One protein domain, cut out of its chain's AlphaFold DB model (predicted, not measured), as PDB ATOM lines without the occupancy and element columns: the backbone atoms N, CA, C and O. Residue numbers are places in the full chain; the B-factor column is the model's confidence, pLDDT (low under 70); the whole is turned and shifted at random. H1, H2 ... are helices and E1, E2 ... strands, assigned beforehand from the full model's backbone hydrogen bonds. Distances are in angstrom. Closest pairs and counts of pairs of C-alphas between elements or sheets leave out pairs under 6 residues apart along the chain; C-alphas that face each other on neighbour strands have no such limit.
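Overview. This is residues 61 to 116 of the 116 residues of the protein "Predicted transcriptional regulator" of Mannheimia haemolytica (UniProt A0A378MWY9). Two long parallel strands, E1 and E2, run side by side as a narrow ribbon, and H1 and H2 form a return path from the end of E1 to the start of E2, making an open loop with few contacts across it. H3 lies beyond the end of E2. The printed part has 56 residues, with three named helices and two named strands in the order E1, H1, H2, E2, H3 along the chain, and its class is mixed, helices and strands; the whole is loose, with a radius of gyration of the C-alphas of 13.2 A, and spans 39 by 20 by 17 A.

Along the chain. E1, residues 62 to 69, begins at C-alpha 62 (-1.773, 1.937, -29.412) and is 23.1 A long. H1 is residues 72 to 77 and H2 residues 79 to 87, 12.0 A. E2, residues 95 to 102, is 23.0 A. H3, residues 111 to 114, ends at C-alpha 114 (-0.372, -16.548, -9.211).

Arrangement. E1 and E2 are parallel at 17 degrees, with N 66 and O 98 2.8 A apart, within hydrogen-bond range. E1, H1 H2, E2 form a strand-helix-strand unit, two parallel neighbour strands with helices between, its crossover right-handed. The closest C-alphas of E1 and H1 are Phe 68 and Val 74, 6.8 A. H1 and H2 meet only through their link; E1 and H2 are apart. In H1 and H2 every O i to N i+4 pair is within hydrogen-bond range; H3 is too short for one.

Size, cuts and confidence. The farthest C-alphas, Asp 91 and Gly 109, are 39.2 A apart. The printed part has no cut and no long link. Residues 106 to 116 have pLDDT under 70.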
ATOM      1  N   LYS A  61      -6.082   0.105 -30.882       95.25
ATOM      2  CA  LYS A  61      -5.434   1.037 -29.937       95.25
ATOM      3  C   LYS A  61      -3.919   0.911 -30.037       95.25
ATOM      4  O   LYS A  61      -3.410  -0.163 -30.366       95.25
ATOM      5  N   VAL A  62      -3.212   1.974 -29.677       95.25
ATOM      6  CA  VAL A  62      -1.773   1.937 -29.412       95.25
ATOM      7  C   VAL A  62      -1.540   1.178 -28.108       95.25
ATOM      8  O   VAL A  62      -2.274   1.359 -27.136       95.25
ATOM      9  N   ARG A  63      -0.543   0.294 -28.082       94.62
ATOM     10  CA  ARG A  63      -0.300  -0.570 -26.927       94.62
ATOM     11  C   ARG A  63       1.181  -0.697 -26.621       94.62
ATOM     12  O   ARG A  63       1.998  -0.784 -27.529       94.62
ATOM     13  N   VAL A  64       1.494  -0.766 -25.331       93.19
ATOM     14  CA  VAL A  64       2.762  -1.318 -24.841       93.19
ATOM     15  C   VAL A  64       2.471  -2.741 -24.385       93.19
ATOM     16  O   VAL A  64       1.551  -2.947 -23.591       93.19
ATOM     17  N   ILE A  65       3.215  -3.710 -24.917       90.94
ATOM     18  CA  ILE A  65       3.067  -5.125 -24.573       90.94
ATOM     19  C   ILE A  65       4.248  -5.525 -23.696       90.94
ATOM     20  O   ILE A  65       5.396  -5.502 -24.137       90.94
ATOM     21  N   HIS A  66       3.957  -5.909 -22.461       90.56
ATOM     22  CA  HIS A  66       4.917  -6.486 -21.536       90.56
ATOM     23  C   HIS A  66       4.759  -7.999 -21.522       90.56
ATOM     24  O   HIS A  66       3.647  -8.501 -21.380       90.56
ATOM     25  N   HIS A  67       5.868  -8.723 -21.631       87.88
ATOM     26  CA  HIS A  67       5.908 -10.161 -21.399       87.88
ATOM     27  C   HIS A  67       6.838 -10.427 -20.219       87.88
ATOM     28  O   HIS A  67       8.047 -10.220 -20.315       87.88
ATOM     29  N   PHE A  68       6.255 -10.819 -19.090       88.75
ATOM     30  CA  PHE A  68       6.947 -10.953 -17.814       88.75
ATOM     31  C   PHE A  68       6.840 -12.382 -17.290       88.75
ATOM     32  O   PHE A  68       5.812 -13.035 -17.443       88.75
ATOM     33  N   ALA A  69       7.885 -12.856 -16.614       87.19
ATOM     34  CA  ALA A  69       7.779 -14.058 -15.795       87.19
ATOM     35  C   ALA A  69       6.893 -13.788 -14.568       87.19
ATOM     36  O   ALA A  69       6.889 -12.675 -14.034       87.19
ATOM     37  N   GLY A  70       6.180 -14.807 -14.087       84.56
ATOM     38  CA  GLY A  70       5.309 -14.758 -12.907       84.56
ATOM     39  C   GLY A  70       6.041 -14.638 -11.563       84.56
ATOM     40  O   GLY A  70       5.632 -15.257 -10.584       84.56
ATOM     41  N   ARG A  71       7.132 -13.868 -11.495       84.69
ATOM     42  CA  ARG A  71       7.976 -13.687 -10.301       84.69
ATOM     43  C   ARG A  71       7.764 -12.295  -9.706       84.69
ATOM     44  O   ARG A  71       7.735 -11.308 -10.441       84.69
ATOM     45  N   SER A  72       7.700 -12.184  -8.379       79.56
ATOM     46  CA  SER A  72       7.553 -10.889  -7.687       79.56
ATOM     47  C   SER A  72       8.681  -9.907  -8.022       79.56
ATOM     48  O   SER A  72       8.422  -8.743  -8.311       79.56
ATOM     49  N   SER A  73       9.915 -10.402  -8.120       84.75
ATOM     50  CA  SER A  73      11.087  -9.591  -8.469       84.75
ATOM     51  C   SER A  73      11.026  -8.978  -9.873       84.75
ATOM     52  O   SER A  73      11.680  -7.970 -10.135       84.75
ATOM     53  N   VAL A  74      10.244  -9.553 -10.797       86.44
ATOM     54  CA  VAL A  74      10.033  -8.961 -12.128       86.44
ATOM     55  C   VAL A  74       9.100  -7.761 -12.036       86.44
ATOM     56  O   VAL A  74       9.349  -6.757 -12.700       86.44
ATOM     57  N   LYS A  75       8.072  -7.824 -11.184       82.12
ATOM     58  CA  LYS A  75       7.186  -6.684 -10.925       82.12
ATOM     59  C   LYS A  75       7.970  -5.508 -10.341       82.12
ATOM     60  O   LYS A  75       7.872  -4.413 -10.881       82.12
ATOM     61  N   GLU A  76       8.763  -5.756  -9.300       86.75
ATOM     62  CA  GLU A  76       9.564  -4.730  -8.610       86.75
ATOM     63  C   GLU A  76      10.518  -4.012  -9.576       86.75
ATOM     64  O   GLU A  76      10.531  -2.789  -9.650       86.75
ATOM     65  N   LYS A  77      11.244  -4.760 -10.418       90.06
ATOM     66  CA  LYS A  77      12.182  -4.177 -11.398       90.06
ATOM     67  C   LYS A  77      11.526  -3.303 -12.470       90.06
ATOM     68  O   LYS A  77      12.215  -2.508 -13.098       90.06
ATOM     69  N   ASN A  78      10.234  -3.491 -12.730       89.94
ATOM     70  CA  ASN A  78       9.504  -2.770 -13.774       89.94
ATOM     71  C   ASN A  78       8.535  -1.727 -13.198       89.94
ATOM     72  O   ASN A  78       7.794  -1.099 -13.957       89.94
ATOM     73  N   GLU A  79       8.515  -1.540 -11.877       91.06
ATOM     74  CA  GLU A  79       7.554  -0.669 -11.201       91.06
ATOM     75  C   GLU A  79       7.657   0.786 -11.666       91.06
ATOM     76  O   GLU A  79       6.630   1.391 -11.986       91.06
ATOM     77  N   ASP A  80       8.874   1.311 -11.807       94.81
ATOM     78  CA  ASP A  80       9.110   2.683 -12.267       94.81
ATOM     79  C   ASP A  80       8.566   2.914 -13.681       94.81
ATOM     80  O   ASP A  80       7.876   3.903 -13.934       94.81
ATOM     81  N   LEU A  81       8.789   1.966 -14.599       93.12
ATOM     82  CA  LEU A  81       8.257   2.029 -15.963       93.12
ATOM     83  C   LEU A  81       6.724   2.006 -15.964       93.12
ATOM     84  O   LEU A  81       6.084   2.820 -16.632       93.12
ATOM     85  N   MET A  82       6.125   1.088 -15.203       92.00
ATOM     86  CA  MET A  82       4.667   0.976 -15.106       92.00
ATOM     87  C   MET A  82       4.047   2.236 -14.499       92.00
ATOM     88  O   MET A  82       2.977   2.671 -14.930       92.00
ATOM     89  N   THR A  83       4.712   2.830 -13.512       94.88
ATOM     90  CA  THR A  83       4.298   4.082 -12.873       94.88
ATOM     91  C   THR A  83       4.417   5.253 -13.839       94.88
ATOM     92  O   THR A  83       3.463   6.017 -13.977       94.88
ATOM     93  N   ALA A  84       5.516   5.356 -14.589       96.00
ATOM     94  CA  ALA A  84       5.692   6.388 -15.605       96.00
ATOM     95  C   ALA A  84       4.603   6.322 -16.692       96.00
ATOM     96  O   ALA A  84       4.002   7.344 -17.021       96.00
ATOM     97  N   ILE A  85       4.278   5.124 -17.194       94.31
ATOM     98  CA  ILE A  85       3.205   4.931 -18.187       94.31
ATOM     99  C   ILE A  85       1.838   5.349 -17.625       94.31
ATOM    100  O   ILE A  85       1.057   5.992 -18.325       94.31
ATOM    101  N   LYS A  86       1.537   5.005 -16.364       93.00
ATOM    102  CA  LYS A  86       0.290   5.430 -15.703       93.00
ATOM    103  C   LYS A  86       0.229   6.950 -15.554       93.00
ATOM    104  O   LYS A  86      -0.789   7.551 -15.891       93.00
ATOM    105  N   ASN A  87       1.319   7.558 -15.090       97.19
ATOM    106  CA  ASN A  87       1.413   8.996 -14.843       97.19
ATOM    107  C   ASN A  87       1.377   9.819 -16.137       97.19
ATOM    108  O   ASN A  87       0.925  10.960 -16.110       97.19
ATOM    109  N   ALA A  88       1.786   9.241 -17.270       96.56
ATOM    110  CA  ALA A  88       1.661   9.876 -18.579       96.56
ATOM    111  C   ALA A  88       0.198  10.126 -18.996       96.56
ATOM    112  O   ALA A  88      -0.047  10.923 -19.898       96.56
ATOM    113  N   GLY A  89      -0.780   9.463 -18.358       95.12
ATOM    114  CA  GLY A  89      -2.196   9.798 -18.518       95.12
ATOM    115  C   GLY A  89      -2.732   9.600 -19.937       95.12
ATOM    116  O   GLY A  89      -3.608  10.347 -20.369       95.12
ATOM    117  N   PHE A  90      -2.205   8.617 -20.680       96.31
ATOM    118  CA  PHE A  90      -2.627   8.370 -22.058       96.31
ATOM    119  C   PHE A  90      -4.143   8.149 -22.170       96.31
ATOM    120  O   PHE A  90      -4.755   7.450 -21.358       96.31
ATOM    121  N   ASP A  91      -4.736   8.706 -23.228       96.62
ATOM    122  CA  ASP A  91      -6.159   8.572 -23.538       96.62
ATOM    123  C   ASP A  91      -6.560   7.092 -23.623       96.62
ATOM    124  O   ASP A  91      -6.139   6.358 -24.521       96.62
ATOM    125  N   ARG A  92      -7.419   6.650 -22.699       92.69
ATOM    126  CA  ARG A  92      -7.832   5.242 -22.558       92.69
ATOM    127  C   ARG A  92      -8.654   4.731 -23.744       92.69
ATOM    128  O   ARG A  92      -8.791   3.513 -23.909       92.69
ATOM    129  N   SER A  93      -9.204   5.625 -24.568       95.31
ATOM    130  CA  SER A  93      -9.872   5.250 -25.818       95.31
ATOM    131  C   SER A  93      -8.869   4.887 -26.918       95.31
ATOM    132  O   SER A  93      -9.163   4.022 -27.739       95.31
ATOM    133  N   LYS A  94      -7.657   5.459 -26.877       96.25
ATOM    134  CA  LYS A  94      -6.608   5.300 -27.901       96.25
ATOM    135  C   LYS A  94      -5.432   4.439 -27.456       96.25
ATOM    136  O   LYS A  94      -4.709   3.934 -28.311       96.25
ATOM    137  N   TYR A  95      -5.239   4.272 -26.150       96.81
ATOM    138  CA  TYR A  95      -4.103   3.577 -25.555       96.81
ATOM    139  C   TYR A  95      -4.524   2.485 -24.569       96.81
ATOM    140  O   TYR A  95      -5.501   2.634 -23.829       96.81
ATOM    141  N   GLN A  96      -3.753   1.394 -24.527       94.38
ATOM    142  CA  GLN A  96      -3.860   0.373 -23.486       94.38
ATOM    143  C   GLN A  96      -2.541  -0.388 -23.286       94.38
ATOM    144  O   GLN A  96      -1.975  -0.923 -24.234       94.38
ATOM    145  N   THR A  97      -2.072  -0.514 -22.045       93.31
ATOM    146  CA  THR A  97      -0.980  -1.441 -21.704       93.31
ATOM    147  C   THR A  97      -1.511  -2.871 -21.625       93.31
ATOM    148  O   THR A  97      -2.590  -3.102 -21.073       93.31
ATOM    149  N   VAL A  98      -0.760  -3.833 -22.157       90.69
ATOM    150  CA  VAL A  98      -1.068  -5.264 -22.068       90.69
ATOM    151  C   VAL A  98       0.095  -5.969 -21.396       90.69
ATOM    152  O   VAL A  98       1.221  -5.882 -21.869       90.69
ATOM    153  N   THR A  99      -0.183  -6.679 -20.308       90.06
ATOM    154  CA  THR A  99       0.818  -7.468 -19.587       90.06
ATOM    155  C   THR A  99       0.471  -8.940 -19.717       90.06
ATOM    156  O   THR A  99      -0.567  -9.380 -19.233       90.06
ATOM    157  N   ILE A 100       1.347  -9.690 -20.373       88.00
ATOM    158  CA  ILE A 100       1.295 -11.143 -20.489       88.00
ATOM    159  C   ILE A 100       2.233 -11.703 -19.427       88.00
ATOM    160  O   ILE A 100       3.423 -11.381 -19.408       88.00
ATOM    161  N   VAL A 101       1.691 -12.523 -18.533       87.12
ATOM    162  CA  VAL A 101       2.447 -13.125 -17.435       87.12
ATOM    163  C   VAL A 101       2.621 -14.610 -17.711       87.12
ATOM    164  O   VAL A 101       1.639 -15.342 -17.811       87.12
ATOM    165  N   ASN A 102       3.868 -15.065 -17.801       86.62
ATOM    166  CA  ASN A 102       4.170 -16.487 -17.825       86.62
ATOM    167  C   ASN A 102       4.039 -17.055 -16.403       86.62
ATOM    168  O   ASN A 102       4.949 -16.919 -15.583       86.62
ATOM    169  N   ALA A 103       2.897 -17.681 -16.121       80.69
ATOM    170  CA  ALA A 103       2.606 -18.284 -14.824       80.69
ATOM    171  C   ALA A 103       3.432 -19.551 -14.534       80.69
ATOM    172  O   ALA A 103       3.628 -19.878 -13.366       80.69
ATOM    173  N   ASP A 104       3.936 -20.241 -15.562       79.56
ATOM    174  CA  ASP A 104       4.783 -21.430 -15.382       79.56
ATOM    175  C   ASP A 104       6.197 -21.052 -14.920       79.56
ATOM    176  O   ASP A 104       6.888 -21.852 -14.298       79.56
ATOM    177  N   ASP A 105       6.595 -19.800 -15.152       71.00
ATOM    178  CA  ASP A 105       7.828 -19.207 -14.630       71.00
ATOM    179  C   ASP A 105       7.600 -18.472 -13.293       71.00
ATOM    180  O   ASP A 105       8.259 -17.480 -12.963       71.00
ATOM    181  N   ALA A 106       6.622 -18.938 -12.516       69.50
ATOM    182  CA  ALA A 106       6.505 -18.598 -11.107       69.50
ATOM    183  C   ALA A 106       7.595 -19.318 -10.300       69.50
ATOM    184  O   ALA A 106       8.079 -20.384 -10.681       69.50
ATOM    185  N   ILE A 107       7.976 -18.767  -9.145       60.69
ATOM    186  CA  ILE A 107       8.893 -19.463  -8.228       60.69
ATOM    187  C   ILE A 107       8.291 -20.842  -7.902       60.69
ATOM    188  O   ILE A 107       7.097 -20.935  -7.604       60.69
ATOM    189  N   VAL A 108       9.093 -21.910  -7.962       49.88
ATOM    190  CA  VAL A 108       8.652 -23.282  -7.654       49.88
ATOM    191  C   VAL A 108       7.909 -23.300  -6.309       49.88
ATOM    192  O   VAL A 108       8.402 -22.771  -5.317       49.88
ATOM    193  N   GLY A 109       6.694 -23.859  -6.280       52.12
ATOM    194  CA  GLY A 109       5.832 -23.873  -5.088       52.12
ATOM    195  C   GLY A 109       4.936 -22.638  -4.901       52.12
ATOM    196  O   GLY A 109       4.089 -22.645  -4.011       52.12
ATOM    197  N   THR A 110       5.045 -21.610  -5.754       54.66
ATOM    198  CA  THR A 110       4.216 -20.387  -5.676       54.66
ATOM    199  C   THR A 110       3.124 -20.278  -6.738       54.66
ATOM    200  O   THR A 110       2.349 -19.326  -6.707       54.66
ATOM    201  N   GLY A 111       2.985 -21.265  -7.631       56.56
ATOM    202  CA  GLY A 111       1.970 -21.244  -8.697       56.56
ATOM    203  C   GLY A 111       0.531 -21.039  -8.190       56.56
ATOM    204  O   GLY A 111      -0.290 -20.437  -8.877       56.56
ATOM    205  N   VAL A 112       0.241 -21.446  -6.946       56.97
ATOM    206  CA  VAL A 112      -1.055 -21.232  -6.273       56.97
ATOM    207  C   VAL A 112      -1.308 -19.751  -5.938       56.97
ATOM    208  O   VAL A 112      -2.457 -19.330  -5.887       56.97
ATOM    209  N   PHE A 113      -0.267 -18.939  -5.737       56.69
ATOM    210  CA  PHE A 113      -0.382 -17.498  -5.464       56.69
ATOM    211  C   PHE A 113      -0.479 -16.646  -6.736       56.69
ATOM    212  O   PHE A 113      -0.805 -15.468  -6.645       56.69
ATOM    213  N   VAL A 114      -0.222 -17.230  -7.913       55.81
ATOM    214  CA  VAL A 114      -0.372 -16.548  -9.211       55.81
ATOM    215  C   VAL A 114      -1.809 -16.635  -9.732       55.81
ATOM    216  O   VAL A 114      -2.258 -15.728 -10.423       55.81
ATOM    217  N   LYS A 115      -2.537 -17.711  -9.393       55.88
ATOM    218  CA  LYS A 115      -3.888 -18.005  -9.911       55.88
ATOM    219  C   LYS A 115      -5.033 -17.785  -8.910       55.88
ATOM    220  O   LYS A 115      -6.150 -18.210  -9.200       55.88
ATOM    221  N   LYS A 116      -4.768 -17.191  -7.744       48.91
ATOM    222  CA  LYS A 116      -5.812 -16.863  -6.758       48.91
ATOM    223  C   LYS A 116      -6.587 -15.608  -7.132       48.91
ATOM    224  O   LYS A 116      -5.950 -14.651  -7.619       48.91
TER     225      LYS A 116